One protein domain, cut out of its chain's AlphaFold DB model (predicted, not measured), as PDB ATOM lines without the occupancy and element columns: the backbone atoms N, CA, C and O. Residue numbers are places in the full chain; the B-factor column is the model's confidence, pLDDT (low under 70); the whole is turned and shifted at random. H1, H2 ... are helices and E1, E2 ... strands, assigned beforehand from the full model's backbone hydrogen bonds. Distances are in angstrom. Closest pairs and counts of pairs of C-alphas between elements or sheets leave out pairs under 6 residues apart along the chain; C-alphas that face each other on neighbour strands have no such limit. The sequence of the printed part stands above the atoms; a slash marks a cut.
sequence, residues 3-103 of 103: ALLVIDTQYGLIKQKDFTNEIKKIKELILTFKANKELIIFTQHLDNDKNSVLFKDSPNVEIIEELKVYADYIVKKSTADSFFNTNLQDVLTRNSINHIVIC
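Overview. This is residues 3 to 103 of the 103 residues of the protein "Isochorismatase family protein" of Caloranaerobacter azorensis DSM 13643 (UniProt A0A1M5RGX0). A strongly twisted sheet of four parallel strands makes the core; the long helix H2 covers one face of it, running along the strands, and the shorter H4 grazes the sheet from the other side. The short H3 sits next to H2, and the long link of residues 46 to 64 runs out past the end of E2. The printed part has 101 residues, in the order E1 H1 H2 E2 H3 E3 H4 E4, and its class is mixed, helices and strands. The sheet's order is E3 E2 E1 E4. The whole is compact, with a radius of gyration of the C-alphas of 13.5 A and spans of 39 by 31 by 18 A.

Along the chain. Start at C-alpha 39, at (-7.497, 43.854, 5.309), where E2, residues 39 to 45, begins; it runs 19.8 A. Beside it in the sheet look for E1, residues 3 to 6, and E3, residues 73 to 77, which is 12.9 A long. E4, residues 99 to 102, ends at C-alpha 102, at (-4.544, 42.929, 17.041). Find C-alpha 20 at (-8.505, 59.474, 23.213); from there H2, residues 20 to 35, runs 22.5 A. The other helices are H1, residues 11 to 14, H3, residues 65 to 68, and H4, residues 88 to 94, 10.1 A long.

Arrangement. In the sheet, E2 and E1 are parallel at 27 degrees, with N 6 and O 41 2.8 A apart, within hydrogen-bond range. E3 and E2 are parallel at 26 degrees; look at N 75 and O 42, 2.8 A. E1 and E4 are parallel at 20 degrees; look at N 5 and O 101, 2.8 A. H2 is on one face of the sheet, two layers, at a height over the sheet of 10.5 A. Its line and that of E1 stand at 21 degrees on the local plane, along the strands; its closest C-alphas to E1 are those of Phe 33 and Leu 4, 7.0 A apart. H3 only grazes the sheet, with residues 67 to 68, and is close to but not clearly touching H2: the C-alphas of Lys 27 and Leu 67, their closest, are 6.6 A apart. H4 only grazes the sheet, with residues 88 to 92; the C-alphas of Val 75 in E3 and Leu 88 are its closest to that strand, 6.2 A. H1 is not on the sheet and is apart from H2. There are two strand-helix-strand units, parallel neighbour strands with helices between, E1, H1 H2, E2 and E2, H3, E3; E3, H4, E4 is a split one, with E2 and E1 between its strands; each crossover is right-handed. In H2 and H4 every O i to N i+4 pair is within hydrogen-bond range; H1 and H3 are too short for such a pair.

Size, cuts and confidence. The two C-alphas farthest apart are those of Asn 36 and Asn 51, 40.3 A. The printed part has no cut. The link from E2 to H3, 19 residues, is long. The mean pLDDT of the printed part is 97.9, and no printed residue is under 70.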
ATOM      1  N   ALA A   3      -3.820  41.013   8.156       98.50
ATOM      2  CA  ALA A   3      -5.036  41.727   8.513       98.50
ATOM      3  C   ALA A   3      -4.856  42.436   9.857       98.50
ATOM      4  O   ALA A   3      -4.139  41.938  10.732       98.50
ATOM      5  N   LEU A   4      -5.517  43.578  10.009       98.81
ATOM      6  CA  LEU A   4      -5.714  44.238  11.291       98.81
ATOM      7  C   LEU A   4      -7.051  43.774  11.866       98.81
ATOM      8  O   LEU A   4      -8.075  43.885  11.195       98.81
ATOM      9  N   LEU A   5      -7.034  43.264  13.093       98.81
ATOM     10  CA  LEU A   5      -8.221  42.931  13.866       98.81
ATOM     11  C   LEU A   5      -8.394  43.975  14.972       98.81
ATOM     12  O   LEU A   5      -7.641  43.966  15.942       98.81
ATOM     13  N   VAL A   6      -9.375  44.859  14.805       98.75
ATOM     14  CA  VAL A   6      -9.728  45.908  15.770       98.75
ATOM     15  C   VAL A   6     -10.834  45.385  16.680       98.75
ATOM     16  O   VAL A   6     -11.946  45.113  16.215       98.75
ATOM     17  N   ILE A   7     -10.544  45.227  17.968       98.56
ATOM     18  CA  ILE A   7     -11.453  44.569  18.905       98.56
ATOM     19  C   ILE A   7     -12.345  45.587  19.622       98.56
ATOM     20  O   ILE A   7     -11.874  46.457  20.347       98.56
ATOM     21  N   ASP A   8     -13.659  45.438  19.441       98.06
ATOM     22  CA  ASP A   8     -14.725  46.016  20.275       98.06
ATOM     23  C   ASP A   8     -14.579  47.527  20.580       98.06
ATOM     24  O   ASP A   8     -14.801  47.991  21.698       98.06
ATOM     25  N   THR A   9     -14.275  48.348  19.569       98.00
ATOM     26  CA  THR A   9     -14.216  49.826  19.682       98.00
ATOM     27  C   THR A   9     -15.613  50.473  19.694       98.00
ATOM     28  O   THR A   9     -15.934  51.367  18.910       98.00
ATOM     29  N   GLN A  10     -16.484  49.987  20.582       98.44
ATOM     30  CA  GLN A  10     -17.904  50.341  20.672       98.44
ATOM     31  C   GLN A  10     -18.163  51.477  21.671       98.44
ATOM     32  O   GLN A  10     -17.503  51.577  22.709       98.44
ATOM     33  N   TYR A  11     -19.172  52.314  21.403       98.31
ATOM     34  CA  TYR A  11     -19.517  53.464  22.251       98.31
ATOM     35  C   TYR A  11     -19.733  53.095  23.726       98.31
ATOM     36  O   TYR A  11     -19.374  53.880  24.603       98.31
ATOM     37  N   GLY A  12     -20.298  51.920  24.016       97.50
ATOM     38  CA  GLY A  12     -20.535  51.446  25.382       97.50
ATOM     39  C   GLY A  12     -19.270  51.310  26.224       97.50
ATOM     40  O   GLY A  12     -19.312  51.620  27.414       97.50
ATOM     41  N   LEU A  13     -18.153  50.917  25.603       96.94
ATOM     42  CA  LEU A  13     -16.842  50.808  26.248       96.94
ATOM     43  C   LEU A  13     -16.111  52.150  26.255       96.94
ATOM     44  O   LEU A  13     -15.629  52.586  27.299       96.94
ATOM     45  N   ILE A  14     -16.084  52.836  25.110       96.44
ATOM     46  CA  ILE A  14     -15.341  54.091  24.953       96.44
ATOM     47  C   ILE A  14     -15.863  55.193  25.882       96.44
ATOM     48  O   ILE A  14     -15.083  56.001  26.365       96.44
ATOM     49  N   LYS A  15     -17.161  55.217  26.200       96.06
ATOM     50  CA  LYS A  15     -17.734  56.209  27.127       96.06
ATOM     51  C   LYS A  15     -17.382  55.968  28.602       96.06
ATOM     52  O   LYS A  15     -17.688  56.823  29.426       96.06
ATOM     53  N   GLN A  16     -16.781  54.828  28.959       96.44
ATOM     54  CA  GLN A  16     -16.497  54.503  30.364       96.44
ATOM     55  C   GLN A  16     -15.289  55.266  30.921       96.44
ATOM     56  O   GLN A  16     -15.202  55.452  32.134       96.44
ATOM     57  N   LYS A  17     -14.334  55.657  30.064       96.12
ATOM     58  CA  LYS A  17     -13.073  56.327  30.429       96.12
ATOM     59  C   LYS A  17     -12.566  57.177  29.260       96.12
ATOM     60  O   LYS A  17     -13.132  57.140  28.176       96.12
ATOM     61  N   ASP A  18     -11.489  57.923  29.474       97.19
ATOM     62  CA  ASP A  18     -10.787  58.594  28.379       97.19
ATOM     63  C   ASP A  18      -9.890  57.595  27.629       97.19
ATOM     64  O   ASP A  18      -8.917  57.093  28.189       97.19
ATOM     65  N   PHE A  19     -10.245  57.319  26.373       97.12
ATOM     66  CA  PHE A  19      -9.493  56.476  25.436       97.12
ATOM     67  C   PHE A  19      -8.963  57.270  24.232       97.12
ATOM     68  O   PHE A  19      -8.691  56.708  23.169       97.12
ATOM     69  N   THR A  20      -8.861  58.598  24.342       96.75
ATOM     70  CA  THR A  20      -8.505  59.474  23.213       96.75
ATOM     71  C   THR A  20      -7.166  59.079  22.580       96.75
ATOM     72  O   THR A  20      -7.023  59.068  21.355       96.75
ATOM     73  N   ASN A  21      -6.181  58.703  23.402       97.94
ATOM     74  CA  ASN A  21      -4.859  58.301  22.924       97.94
ATOM     75  C   ASN A  21      -4.880  56.930  22.236       97.94
ATOM     76  O   ASN A  21      -4.204  56.734  21.226       97.94
ATOM     77  N   GLU A  22      -5.644  55.985  22.770       97.81
ATOM     78  CA  GLU A  22      -5.833  54.644  22.230       97.81
ATOM     79  C   GLU A  22      -6.539  54.714  20.877       97.81
ATOM     80  O   GLU A  22      -6.026  54.176  19.899       97.81
ATOM     81  N   ILE A  23      -7.643  55.462  20.783       98.19
ATOM     82  CA  ILE A  23      -8.384  55.678  19.532       98.19
ATOM     83  C   ILE A  23      -7.475  56.299  18.471       98.19
ATOM     84  O   ILE A  23      -7.467  55.844  17.326       98.19
ATOM     85  N   LYS A  24      -6.654  57.290  18.847       98.25
ATOM     86  CA  LYS A  24      -5.677  57.895  17.936       98.25
ATOM     87  C   LYS A  24      -4.688  56.857  17.391       98.25
ATOM     88  O   LYS A  24      -4.496  56.786  16.180       98.25
ATOM     89  N   LYS A  25      -4.097  56.025  18.253       98.56
ATOM     90  CA  LYS A  25      -3.142  54.977  17.840       98.56
ATOM     91  C   LYS A  25      -3.803  53.891  16.990       98.56
ATOM     92  O   LYS A  25      -3.226  53.456  15.996       98.56
ATOM     93  N   ILE A  26      -5.023  53.480  17.340       98.62
ATOM     94  CA  ILE A  26      -5.815  52.535  16.542       98.62
ATOM     95  C   ILE A  26      -6.057  53.119  15.146       98.62
ATOM     96  O   ILE A  26      -5.847  52.432  14.150       98.62
ATOM     97  N   LYS A  27      -6.417  54.404  15.050       98.56
ATOM     98  CA  LYS A  27      -6.597  55.093  13.767       98.56
ATOM     99  C   LYS A  27      -5.305  55.149  12.949       98.56
ATOM    100  O   LYS A  27      -5.343  54.899  11.749       98.56
ATOM    101  N   GLU A  28      -4.161  55.429  13.570       98.50
ATOM    102  CA  GLU A  28      -2.851  55.404  12.899       98.50
ATOM    103  C   GLU A  28      -2.518  54.009  12.333       98.50
ATOM    104  O   GLU A  28      -2.059  53.893  11.191       98.50
ATOM    105  N   LEU A  29      -2.824  52.938  13.076       98.44
ATOM    106  CA  LEU A  29      -2.680  51.558  12.596       98.44
ATOM    107  C   LEU A  29      -3.624  51.262  11.427       98.44
ATOM    108  O   LEU A  29      -3.180  50.760  10.395       98.44
ATOM    109  N   ILE A  30      -4.900  51.628  11.547       98.69
ATOM    110  CA  ILE A  30      -5.902  51.475  10.483       98.69
ATOM    111  C   ILE A  30      -5.439  52.162   9.196       98.69
ATOM    112  O   ILE A  30      -5.478  51.561   8.123       98.69
ATOM    113  N   LEU A  31      -4.973  53.410   9.284       98.56
ATOM    114  CA  LEU A  31      -4.511  54.165   8.119       98.56
ATOM    115  C   LEU A  31      -3.261  53.540   7.488       98.56
ATOM    116  O   LEU A  31      -3.136  53.547   6.263       98.56
ATOM    117  N   THR A  32      -2.381  52.948   8.298       98.50
ATOM    118  CA  THR A  32      -1.208  52.204   7.813       98.50
ATOM    119  C   THR A  32      -1.626  50.968   7.011       98.50
ATOM    120  O   THR A  32      -1.187  50.794   5.874       98.50
ATOM    121  N   PHE A  33      -2.530  50.148   7.553       98.50
ATOM    122  CA  PHE A  33      -3.060  48.967   6.858       98.50
ATOM    123  C   PHE A  33      -3.808  49.357   5.579       98.50
ATOM    124  O   PHE A  33      -3.589  48.767   4.520       98.50
ATOM    125  N   LYS A  34      -4.612  50.425   5.631       98.00
ATOM    126  CA  LYS A  34      -5.325  50.955   4.464       98.00
ATOM    127  C   LYS A  34      -4.371  51.405   3.356       98.00
ATOM    128  O   LYS A  34      -4.612  51.096   2.189       98.00
ATOM    129  N   ALA A  35      -3.286  52.104   3.696       98.25
ATOM    130  CA  ALA A  35      -2.277  52.538   2.726       98.25
ATOM    131  C   ALA A  35      -1.591  51.350   2.029       98.25
ATOM    132  O   ALA A  35      -1.312  51.410   0.830       98.25
ATOM    133  N   ASN A  36      -1.402  50.244   2.753       97.69
ATOM    134  CA  ASN A  36      -0.846  49.001   2.222       97.69
ATOM    135  C   ASN A  36      -1.872  48.128   1.478       97.69
ATOM    136  O   ASN A  36      -1.501  47.076   0.959       97.69
ATOM    137  N   LYS A  37      -3.144  48.552   1.407       97.06
ATOM    138  CA  LYS A  37      -4.266  47.756   0.880       97.06
ATOM    139  C   LYS A  37      -4.421  46.416   1.616       97.06
ATOM    140  O   LYS A  37      -4.753  45.399   1.010       97.06
ATOM    141  N   GLU A  38      -4.130  46.419   2.912       98.25
ATOM    142  CA  GLU A  38      -4.290  45.276   3.806       98.25
ATOM    143  C   GLU A  38      -5.687  45.276   4.434       98.25
ATOM    144  O   GLU A  38      -6.343  46.311   4.534       98.25
ATOM    145  N   LEU A  39      -6.134  44.091   4.847       98.25
ATOM    146  CA  LEU A  39      -7.497  43.854   5.309       98.25
ATOM    147  C   LEU A  39      -7.730  44.433   6.711       98.25
ATOM    148  O   LEU A  39      -6.929  44.185   7.613       98.25
ATOM    149  N   ILE A  40      -8.847  45.126   6.918       98.81
ATOM    150  CA  ILE A  40      -9.235  45.700   8.210       98.81
ATOM    151  C   ILE A  40     -10.546  45.056   8.676       98.81
ATOM    152  O   ILE A  40     -11.613  45.253   8.094       98.81
ATOM    153  N   ILE A  41     -10.470  44.282   9.754       98.81
ATOM    154  CA  ILE A  41     -11.590  43.550  10.346       98.81
ATOM    155  C   ILE A  41     -11.880  44.146  11.719       98.81
ATOM    156  O   ILE A  41     -10.977  44.304  12.534       98.81
ATOM    157  N   PHE A  42     -13.144  44.427  12.001       98.88
ATOM    158  CA  PHE A  42     -13.596  44.835  13.325       98.88
ATOM    159  C   PHE A  42     -14.363  43.702  13.995       98.88
ATOM    160  O   PHE A  42     -15.088  42.967  13.322       98.88
ATOM    161  N   THR A  43     -14.273  43.598  15.319       98.75
ATOM    162  CA  THR A  43     -15.255  42.842  16.104       98.75
ATOM    163  C   THR A  43     -16.287  43.771  16.728       98.75
ATOM    164  O   THR A  43     -16.009  44.928  17.039       98.75
ATOM    165  N   GLN A  44     -17.500  43.252  16.892       98.75
ATOM    166  CA  GLN A  44     -18.599  43.918  17.574       98.75
ATOM    167  C   GLN A  44     -19.213  42.932  18.567       98.75
ATOM    168  O   GLN A  44     -19.825  41.938  18.164       98.75
ATOM    169  N   HIS A  45     -19.040  43.188  19.859       98.69
ATOM    170  CA  HIS A  45     -19.614  42.356  20.903       98.69
ATOM    171  C   HIS A  45     -21.076  42.736  21.170       98.69
ATOM    172  O   HIS A  45     -21.423  43.913  21.280       98.69
ATOM    173  N   LEU A  46     -21.935  41.722  21.257       98.38
ATOM    174  CA  LEU A  46     -23.371  41.838  21.486       98.38
ATOM    175  C   LEU A  46     -23.757  40.964  22.677       98.38
ATOM    176  O   LEU A  46     -23.776  39.735  22.578       98.38
ATOM    177  N   ASP A  47     -24.085  41.611  23.789       97.44
ATOM    178  CA  ASP A  47     -24.471  40.945  25.027       97.44
ATOM    179  C   ASP A  47     -25.999  40.793  25.121       97.44
ATOM    180  O   ASP A  47     -26.763  41.627  24.624       97.44
ATOM    181  N   ASN A  48     -26.465  39.725  25.765       96.62
ATOM    182  CA  ASN A  48     -27.883  39.529  26.068       96.62
ATOM    183  C   ASN A  48     -28.274  40.085  27.447       96.62
ATOM    184  O   ASN A  48     -29.470  40.233  27.706       96.62
ATOM    185  N   ASP A  49     -27.310  40.395  28.322       97.06
ATOM    186  CA  ASP A  49     -27.588  41.026  29.612       97.06
ATOM    187  C   ASP A  49     -27.977  42.500  29.425       97.06
ATOM    188  O   ASP A  49     -27.214  43.306  28.895       97.06
ATOM    189  N   LYS A  50     -29.170  42.867  29.908       95.94
ATOM    190  CA  LYS A  50     -29.697  44.239  29.869       95.94
ATOM    191  C   LYS A  50     -28.869  45.234  30.684       95.94
ATOM    192  O   LYS A  50     -28.956  46.430  30.425       95.94
ATOM    193  N   ASN A  51     -28.100  44.755  31.662       96.69
ATOM    194  CA  ASN A  51     -27.212  45.588  32.472       96.69
ATOM    195  C   ASN A  51     -25.833  45.779  31.827       96.69
ATOM    196  O   ASN A  51     -25.040  46.592  32.302       96.69
ATOM    197  N   SER A  52     -25.536  45.044  30.755       97.12
ATOM    198  CA  SER A  52     -24.280  45.174  30.030       97.12
ATOM    199  C   SER A  52     -24.207  46.513  29.305       97.12
ATOM    200  O   SER A  52     -25.154  46.951  28.645       97.12
ATOM    201  N   VAL A  53     -23.031  47.141  29.341       97.31
ATOM    202  CA  VAL A  53     -22.758  48.349  28.545       97.31
ATOM    203  C   VAL A  53     -22.801  48.069  27.036       97.31
ATOM    204  O   VAL A  53     -22.910  49.012  26.251       97.31
ATOM    205  N   LEU A  54     -22.768  46.788  26.645       97.81
ATOM    206  CA  LEU A  54     -22.879  46.281  25.276       97.81
ATOM    207  C   LEU A  54     -24.142  45.430  25.057       97.81
ATOM    208  O   LEU A  54     -24.143  44.518  24.226       97.81
ATOM    209  N   PHE A  55     -25.227  45.718  25.782       98.25
ATOM    210  CA  PHE A  55     -26.520  45.079  25.542       98.25
ATOM    211  C   PHE A  55     -26.955  45.253  24.078       98.25
ATOM    212  O   PHE A  55     -27.067  46.379  23.598       98.25
ATOM    213  N   LYS A  56     -27.228  44.148  23.377       97.44
ATOM    214  CA  LYS A  56     -27.437  44.080  21.919       97.44
ATOM    215  C   LYS A  56     -28.474  45.052  21.337       97.44
ATOM    216  O   LYS A  56     -28.329  45.447  20.185       97.44
ATOM    217  N   ASP A  57     -29.491  45.428  22.114       97.25
ATOM    218  CA  ASP A  57     -30.567  46.326  21.671       97.25
ATOM    219  C   ASP A  57     -30.299  47.800  22.056       97.25
ATOM    220  O   ASP A  57     -31.157  48.666  21.896       97.25
ATOM    221  N   SER A  58     -29.109  48.103  22.588       97.31
ATOM    222  CA  SER A  58     -28.663  49.452  22.944       97.31
ATOM    223  C   SER A  58     -27.864  50.094  21.807       97.31
ATOM    224  O   SER A  58     -27.005  49.430  21.232       97.31
ATOM    225  N   PRO A  59     -27.996  51.408  21.546       96.75
ATOM    226  CA  PRO A  59     -27.129  52.108  20.590       96.75
ATOM    227  C   PRO A  59     -25.643  52.090  20.990       96.75
ATOM    228  O   PRO A  59     -24.769  52.368  20.174       96.75
ATOM    229  N   ASN A  60     -25.330  51.754  22.245       97.50
ATOM    230  CA  ASN A  60     -23.955  51.635  22.722       97.50
ATOM    231  C   ASN A  60     -23.171  50.491  22.063       97.50
ATOM    232  O   ASN A  60     -21.944  50.484  22.164       97.50
ATOM    233  N   VAL A  61     -23.844  49.556  21.382       98.00
ATOM    234  CA  VAL A  61     -23.165  48.485  20.640       98.00
ATOM    235  C   VAL A  61     -22.573  48.955  19.322       98.00
ATOM    236  O   VAL A  61     -21.813  48.210  18.709       98.00
ATOM    237  N   GLU A  62     -22.885  50.159  18.856       98.44
ATOM    238  CA  GLU A  62     -22.281  50.673  17.633       98.44
ATOM    239  C   GLU A  62     -20.783  50.934  17.832       98.44
ATOM    240  O   GLU A  62     -20.355  51.496  18.845       98.44
ATOM    241  N   ILE A  63     -19.987  50.509  16.847       98.62
ATOM    242  CA  ILE A  63     -18.575  50.885  16.728       98.62
ATOM    243  C   ILE A  63     -18.517  52.393  16.492       98.62
ATOM    244  O   ILE A  63     -19.342  52.932  15.751       98.62
ATOM    245  N   ILE A  64     -17.550  53.076  17.104       98.00
ATOM    246  CA  ILE A  64     -17.414  54.521  16.928       98.00
ATOM    247  C   ILE A  64     -17.234  54.878  15.446       98.00
ATOM    248  O   ILE A  64     -16.384  54.318  14.748       98.00
ATOM    249  N   GLU A  65     -18.040  55.825  14.962       96.69
ATOM    250  CA  GLU A  65     -18.125  56.150  13.530       96.69
ATOM    251  C   GLU A  65     -16.779  56.606  12.939       96.69
ATOM    252  O   GLU A  65     -16.461  56.294  11.792       96.69
ATOM    253  N   GLU A  66     -15.935  57.254  13.752       96.62
ATOM    254  CA  GLU A  66     -14.582  57.667  13.357       96.62
ATOM    255  C   GLU A  66     -13.696  56.498  12.891       96.62
ATOM    256  O   GLU A  66     -12.826  56.703  12.046       96.62
ATOM    257  N   LEU A  67     -13.901  55.287  13.421       98.00
ATOM    258  CA  LEU A  67     -13.122  54.102  13.053       98.00
ATOM    259  C   LEU A  67     -13.899  53.165  12.121       98.00
ATOM    260  O   LEU A  67     -13.320  52.598  11.194       98.00
ATOM    261  N   LYS A  68     -15.215  53.035  12.330       98.00
ATOM    262  CA  LYS A  68     -16.104  52.118  11.599       98.00
ATOM    263  C   LYS A  68     -16.059  52.305  10.081       98.00
ATOM    264  O   LYS A  68     -16.132  51.324   9.348       98.00
ATOM    265  N   VAL A  69     -15.880  53.540   9.608       97.75
ATOM    266  CA  VAL A  69     -15.788  53.882   8.173       97.75
ATOM    267  C   VAL A  69     -14.635  53.179   7.436       97.75
ATOM    268  O   VAL A  69     -14.610  53.143   6.206       97.75
ATOM    269  N   TYR A  70     -13.663  52.632   8.167       98.25
ATOM    270  CA  TYR A  70     -12.515  51.925   7.602       98.25
ATOM    271  C   TYR A  70     -12.653  50.398   7.621       98.25
ATOM    272  O   TYR A  70     -11.739  49.724   7.155       98.25
ATOM    273  N   ALA A  71     -13.738  49.850   8.169       98.12
ATOM    274  CA  ALA A  71     -13.927  48.408   8.267       98.12
ATOM    275  C   ALA A  71     -14.236  47.786   6.896       98.12
ATOM    276  O   ALA A  71     -15.203  48.175   6.241       98.12
ATOM    277  N   ASP A  72     -13.477  46.761   6.505       98.50
ATOM    278  CA  ASP A  72     -13.834  45.893   5.376       98.50
ATOM    279  C   ASP A  72     -14.847  44.823   5.814       98.50
ATOM    280  O   ASP A  72     -15.735  44.432   5.056       98.50
ATOM    281  N   TYR A  73     -14.717  44.344   7.058       98.50
ATOM    282  CA  TYR A  73     -15.600  43.354   7.672       98.50
ATOM    283  C   TYR A  73     -15.908  43.734   9.119       98.50
ATOM    284  O   TYR A  73     -15.035  44.208   9.846       98.50
ATOM    285  N   ILE A  74     -17.134  43.447   9.555       98.69
ATOM    286  CA  ILE A  74     -17.539  43.505  10.962       98.69
ATOM    287  C   ILE A  74     -17.986  42.105  11.378       98.69
ATOM    288  O   ILE A  74     -18.955  41.565  10.845       98.69
ATOM    289  N   VAL A  75     -17.272  41.524  12.337       98.69
ATOM    290  CA  VAL A  75     -17.567  40.220  12.929       98.69
ATOM    291  C   VAL A  75     -18.330  40.434  14.228       98.69
ATOM    292  O   VAL A  75     -17.800  40.969  15.201       98.69
ATOM    293  N   LYS A  76     -19.582  39.986  14.261       98.62
ATOM    294  CA  LYS A  76     -20.397  40.011  15.479       98.62
ATOM    295  C   LYS A  76     -20.059  38.810  16.358       98.62
ATOM    296  O   LYS A  76     -19.975  37.692  15.855       98.62
ATOM    297  N   LYS A  77     -19.902  39.040  17.661       98.38
ATOM    298  CA  LYS A  77     -19.624  37.998  18.660       98.38
ATOM    299  C   LYS A  77     -20.427  38.225  19.934       98.38
ATOM    300  O   LYS A  77     -20.805  39.350  20.235       98.38
ATOM    301  N   SER A  78     -20.652  37.166  20.697       97.50
ATOM    302  CA  SER A  78     -21.329  37.216  22.004       97.50
ATOM    303  C   SER A  78     -20.449  36.711  23.148       97.50
ATOM    304  O   SER A  78     -20.901  36.602  24.283       97.50
ATOM    305  N   THR A  79     -19.182  36.393  22.865       96.38
ATOM    306  CA  THR A  79     -18.208  35.943  23.868       96.38
ATOM    307  C   THR A  79     -16.905  36.739  23.760       96.38
ATOM    308  O   THR A  79     -16.755  37.612  22.892       96.38
ATOM    309  N   ALA A  80     -15.972  36.479  24.679       95.94
ATOM    310  CA  ALA A  80     -14.625  37.040  24.620       95.94
ATOM    311  C   ALA A  80     -13.824  36.480  23.431       95.94
ATOM    312  O   ALA A  80     -13.032  37.210  22.840       95.94
ATOM    313  N   ASP A  81     -14.068  35.222  23.055       97.75
ATOM    314  CA  ASP A  81     -13.435  34.584  21.906       97.75
ATOM    315  C   ASP A  81     -14.062  35.101  20.602       97.75
ATOM    316  O   ASP A  81     -15.247  34.900  20.324       97.75
ATOM    317  N   SER A  82     -13.248  35.782  19.796       97.69
ATOM    318  CA  SER A  82     -13.657  36.339  18.507       97.69
ATOM    319  C   SER A  82     -13.891  35.283  17.421       97.69
ATOM    320  O   SER A  82     -14.488  35.613  16.397       97.69
ATOM    321  N   PHE A  83     -13.452  34.038  17.617       98.25
ATOM    322  CA  PHE A  83     -13.646  32.924  16.683       98.25
ATOM    323  C   PHE A  83     -14.871  32.072  17.023       98.25
ATOM    324  O   PHE A  83     -15.510  31.525  16.125       98.25
ATOM    325  N   PHE A  84     -15.212  31.950  18.308       98.19
ATOM    326  CA  PHE A  84     -16.283  31.065  18.757       98.19
ATOM    327  C   PHE A  84     -17.652  31.480  18.198       98.19
ATOM    328  O   PHE A  84     -18.182  32.537  18.543       98.19
ATOM    329  N   ASN A  85     -18.247  30.617  17.365       97.56
ATOM    330  CA  ASN A  85     -19.535  30.846  16.695       97.56
ATOM    331  C   ASN A  85     -19.605  32.173  15.914       97.56
ATOM    332  O   ASN A  85     -20.651  32.823  15.871       97.56
ATOM    333  N   THR A  86     -18.502  32.567  15.276       98.38
ATOM    334  CA  THR A  86     -18.451  33.717  14.365       98.38
ATOM    335  C   THR A  86     -17.984  33.289  12.973       98.38
ATOM    336  O   THR A  86     -17.594  32.145  12.752       98.38
ATOM    337  N   ASN A  87     -17.993  34.218  12.016       98.19
ATOM    338  CA  ASN A  87     -17.434  34.014  10.680       98.19
ATOM    339  C   ASN A  87     -15.978  34.507  10.544       98.19
ATOM    340  O   ASN A  87     -15.488  34.640   9.421       98.19
ATOM    341  N   LEU A  88     -15.271  34.803  11.649       98.56
ATOM    342  CA  LEU A  88     -13.906  35.347  11.590       98.56
ATOM    343  C   LEU A  88     -12.946  34.407  10.852       98.56
ATOM    344  O   LEU A  88     -12.205  34.854   9.977       98.56
ATOM    345  N   GLN A  89     -12.988  33.104  11.150       98.31
ATOM    346  CA  GLN A  89     -12.132  32.112  10.491       98.31
ATOM    347  C   GLN A  89     -12.376  32.061   8.976       98.31
ATOM    348  O   GLN A  89     -11.420  31.998   8.200       98.31
ATOM    349  N   ASP A  90     -13.634  32.145   8.543       98.44
ATOM    350  CA  ASP A  90     -13.994  32.142   7.124       98.44
ATOM    351  C   ASP A  90     -13.490  33.405   6.421       98.44
ATOM    352  O   ASP A  90     -12.934  33.329   5.324       98.44
ATOM    353  N   VAL A  91     -13.628  34.573   7.066       98.25
ATOM    354  CA  VAL A  91     -13.101  35.853   6.564       98.25
ATOM    355  C   VAL A  91     -11.581  35.796   6.411       98.25
ATOM    356  O   VAL A  91     -11.055  36.233   5.390       98.25
ATOM    357  N   LEU A  92     -10.862  35.230   7.377       98.44
ATOM    358  CA  LEU A  92      -9.406  35.100   7.299       98.44
ATOM    359  C   LEU A  92      -8.987  34.123   6.192       98.44
ATOM    360  O   LEU A  92      -8.126  34.447   5.373       98.44
ATOM    361  N   THR A  93      -9.642  32.963   6.123       98.19
ATOM    362  CA  THR A  93      -9.323  31.895   5.164       98.19
ATOM    363  C   THR A  93      -9.583  32.343   3.727       98.19
ATOM    364  O   THR A  93      -8.701  32.231   2.876       98.19
ATOM    365  N   ARG A  94     -10.756  32.932   3.448       97.88
ATOM    366  CA  ARG A  94     -11.127  33.376   2.092       97.88
ATOM    367  C   ARG A  94     -10.227  34.491   1.553       97.88
ATOM    368  O   ARG A  94     -10.076  34.621   0.345       97.88
ATOM    369  N   ASN A  95      -9.637  35.289   2.445       97.88
ATOM    370  CA  ASN A  95      -8.716  36.370   2.098       97.88
ATOM    371  C   ASN A  95      -7.237  35.950   2.232       97.88
ATOM    372  O   ASN A  95      -6.358  36.806   2.163       97.88
ATOM    373  N   SER A  96      -6.942  34.653   2.420       97.81
ATOM    374  CA  SER A  96      -5.574  34.112   2.537       97.81
ATOM    375  C   SER A  96      -4.713  34.816   3.601       97.81
ATOM    376  O   SER A  96      -3.502  35.022   3.437       97.81
ATOM    377  N   ILE A  97      -5.342  35.214   4.711       98.31
ATOM    378  CA  ILE A  97      -4.663  35.866   5.829       98.31
ATOM    379  C   ILE A  97      -3.864  34.826   6.609       98.31
ATOM    380  O   ILE A  97      -4.391  33.797   7.018       98.31
ATOM    381  N   ASN A  98      -2.582  35.110   6.830       97.12
ATOM    382  CA  ASN A  98      -1.672  34.237   7.580       97.12
ATOM    383  C   ASN A  98      -0.968  34.956   8.739       97.12
ATOM    384  O   ASN A  98      -0.174  34.349   9.453       97.12
ATOM    385  N   HIS A  99      -1.252  36.244   8.925       98.31
ATOM    386  CA  HIS A  99      -0.733  37.047  10.018       98.31
ATOM    387  C   HIS A  99      -1.792  38.060  10.448       98.31
ATOM    388  O   HIS A  99      -2.372  38.751   9.609       98.31
ATOM    389  N   ILE A 100      -2.034  38.149  11.751       98.19
ATOM    390  CA  ILE A 100      -3.032  39.044  12.337       98.19
ATOM    391  C   ILE A 100      -2.302  39.986  13.283       98.19
ATOM    392  O   ILE A 100      -1.562  39.536  14.156       98.19
ATOM    393  N   VAL A 101      -2.522  41.284  13.108       98.56
ATOM    394  CA  VAL A 101      -2.173  42.303  14.101       98.56
ATOM    395  C   VAL A 101      -3.448  42.658  14.848       98.56
ATOM    396  O   VAL A 101      -4.492  42.816  14.223       98.56
ATOM    397  N   ILE A 102      -3.377  42.740  16.174       98.38
ATOM    398  CA  ILE A 102      -4.544  42.929  17.041       98.38
ATOM    399  C   ILE A 102      -4.392  44.252  17.788       98.38
ATOM    400  O   ILE A 102      -3.307  44.530  18.309       98.38
ATOM    401  N   CYS A 103      -5.463  45.043  17.843       96.69
ATOM    402  CA  CYS A 103      -5.554  46.251  18.658       96.69
ATOM    403  C   CYS A 103      -6.944  46.454  19.264       96.69
ATOM    404  O   CYS A 103      -7.913  45.815  18.788       96.69
TER     405      CYS A 103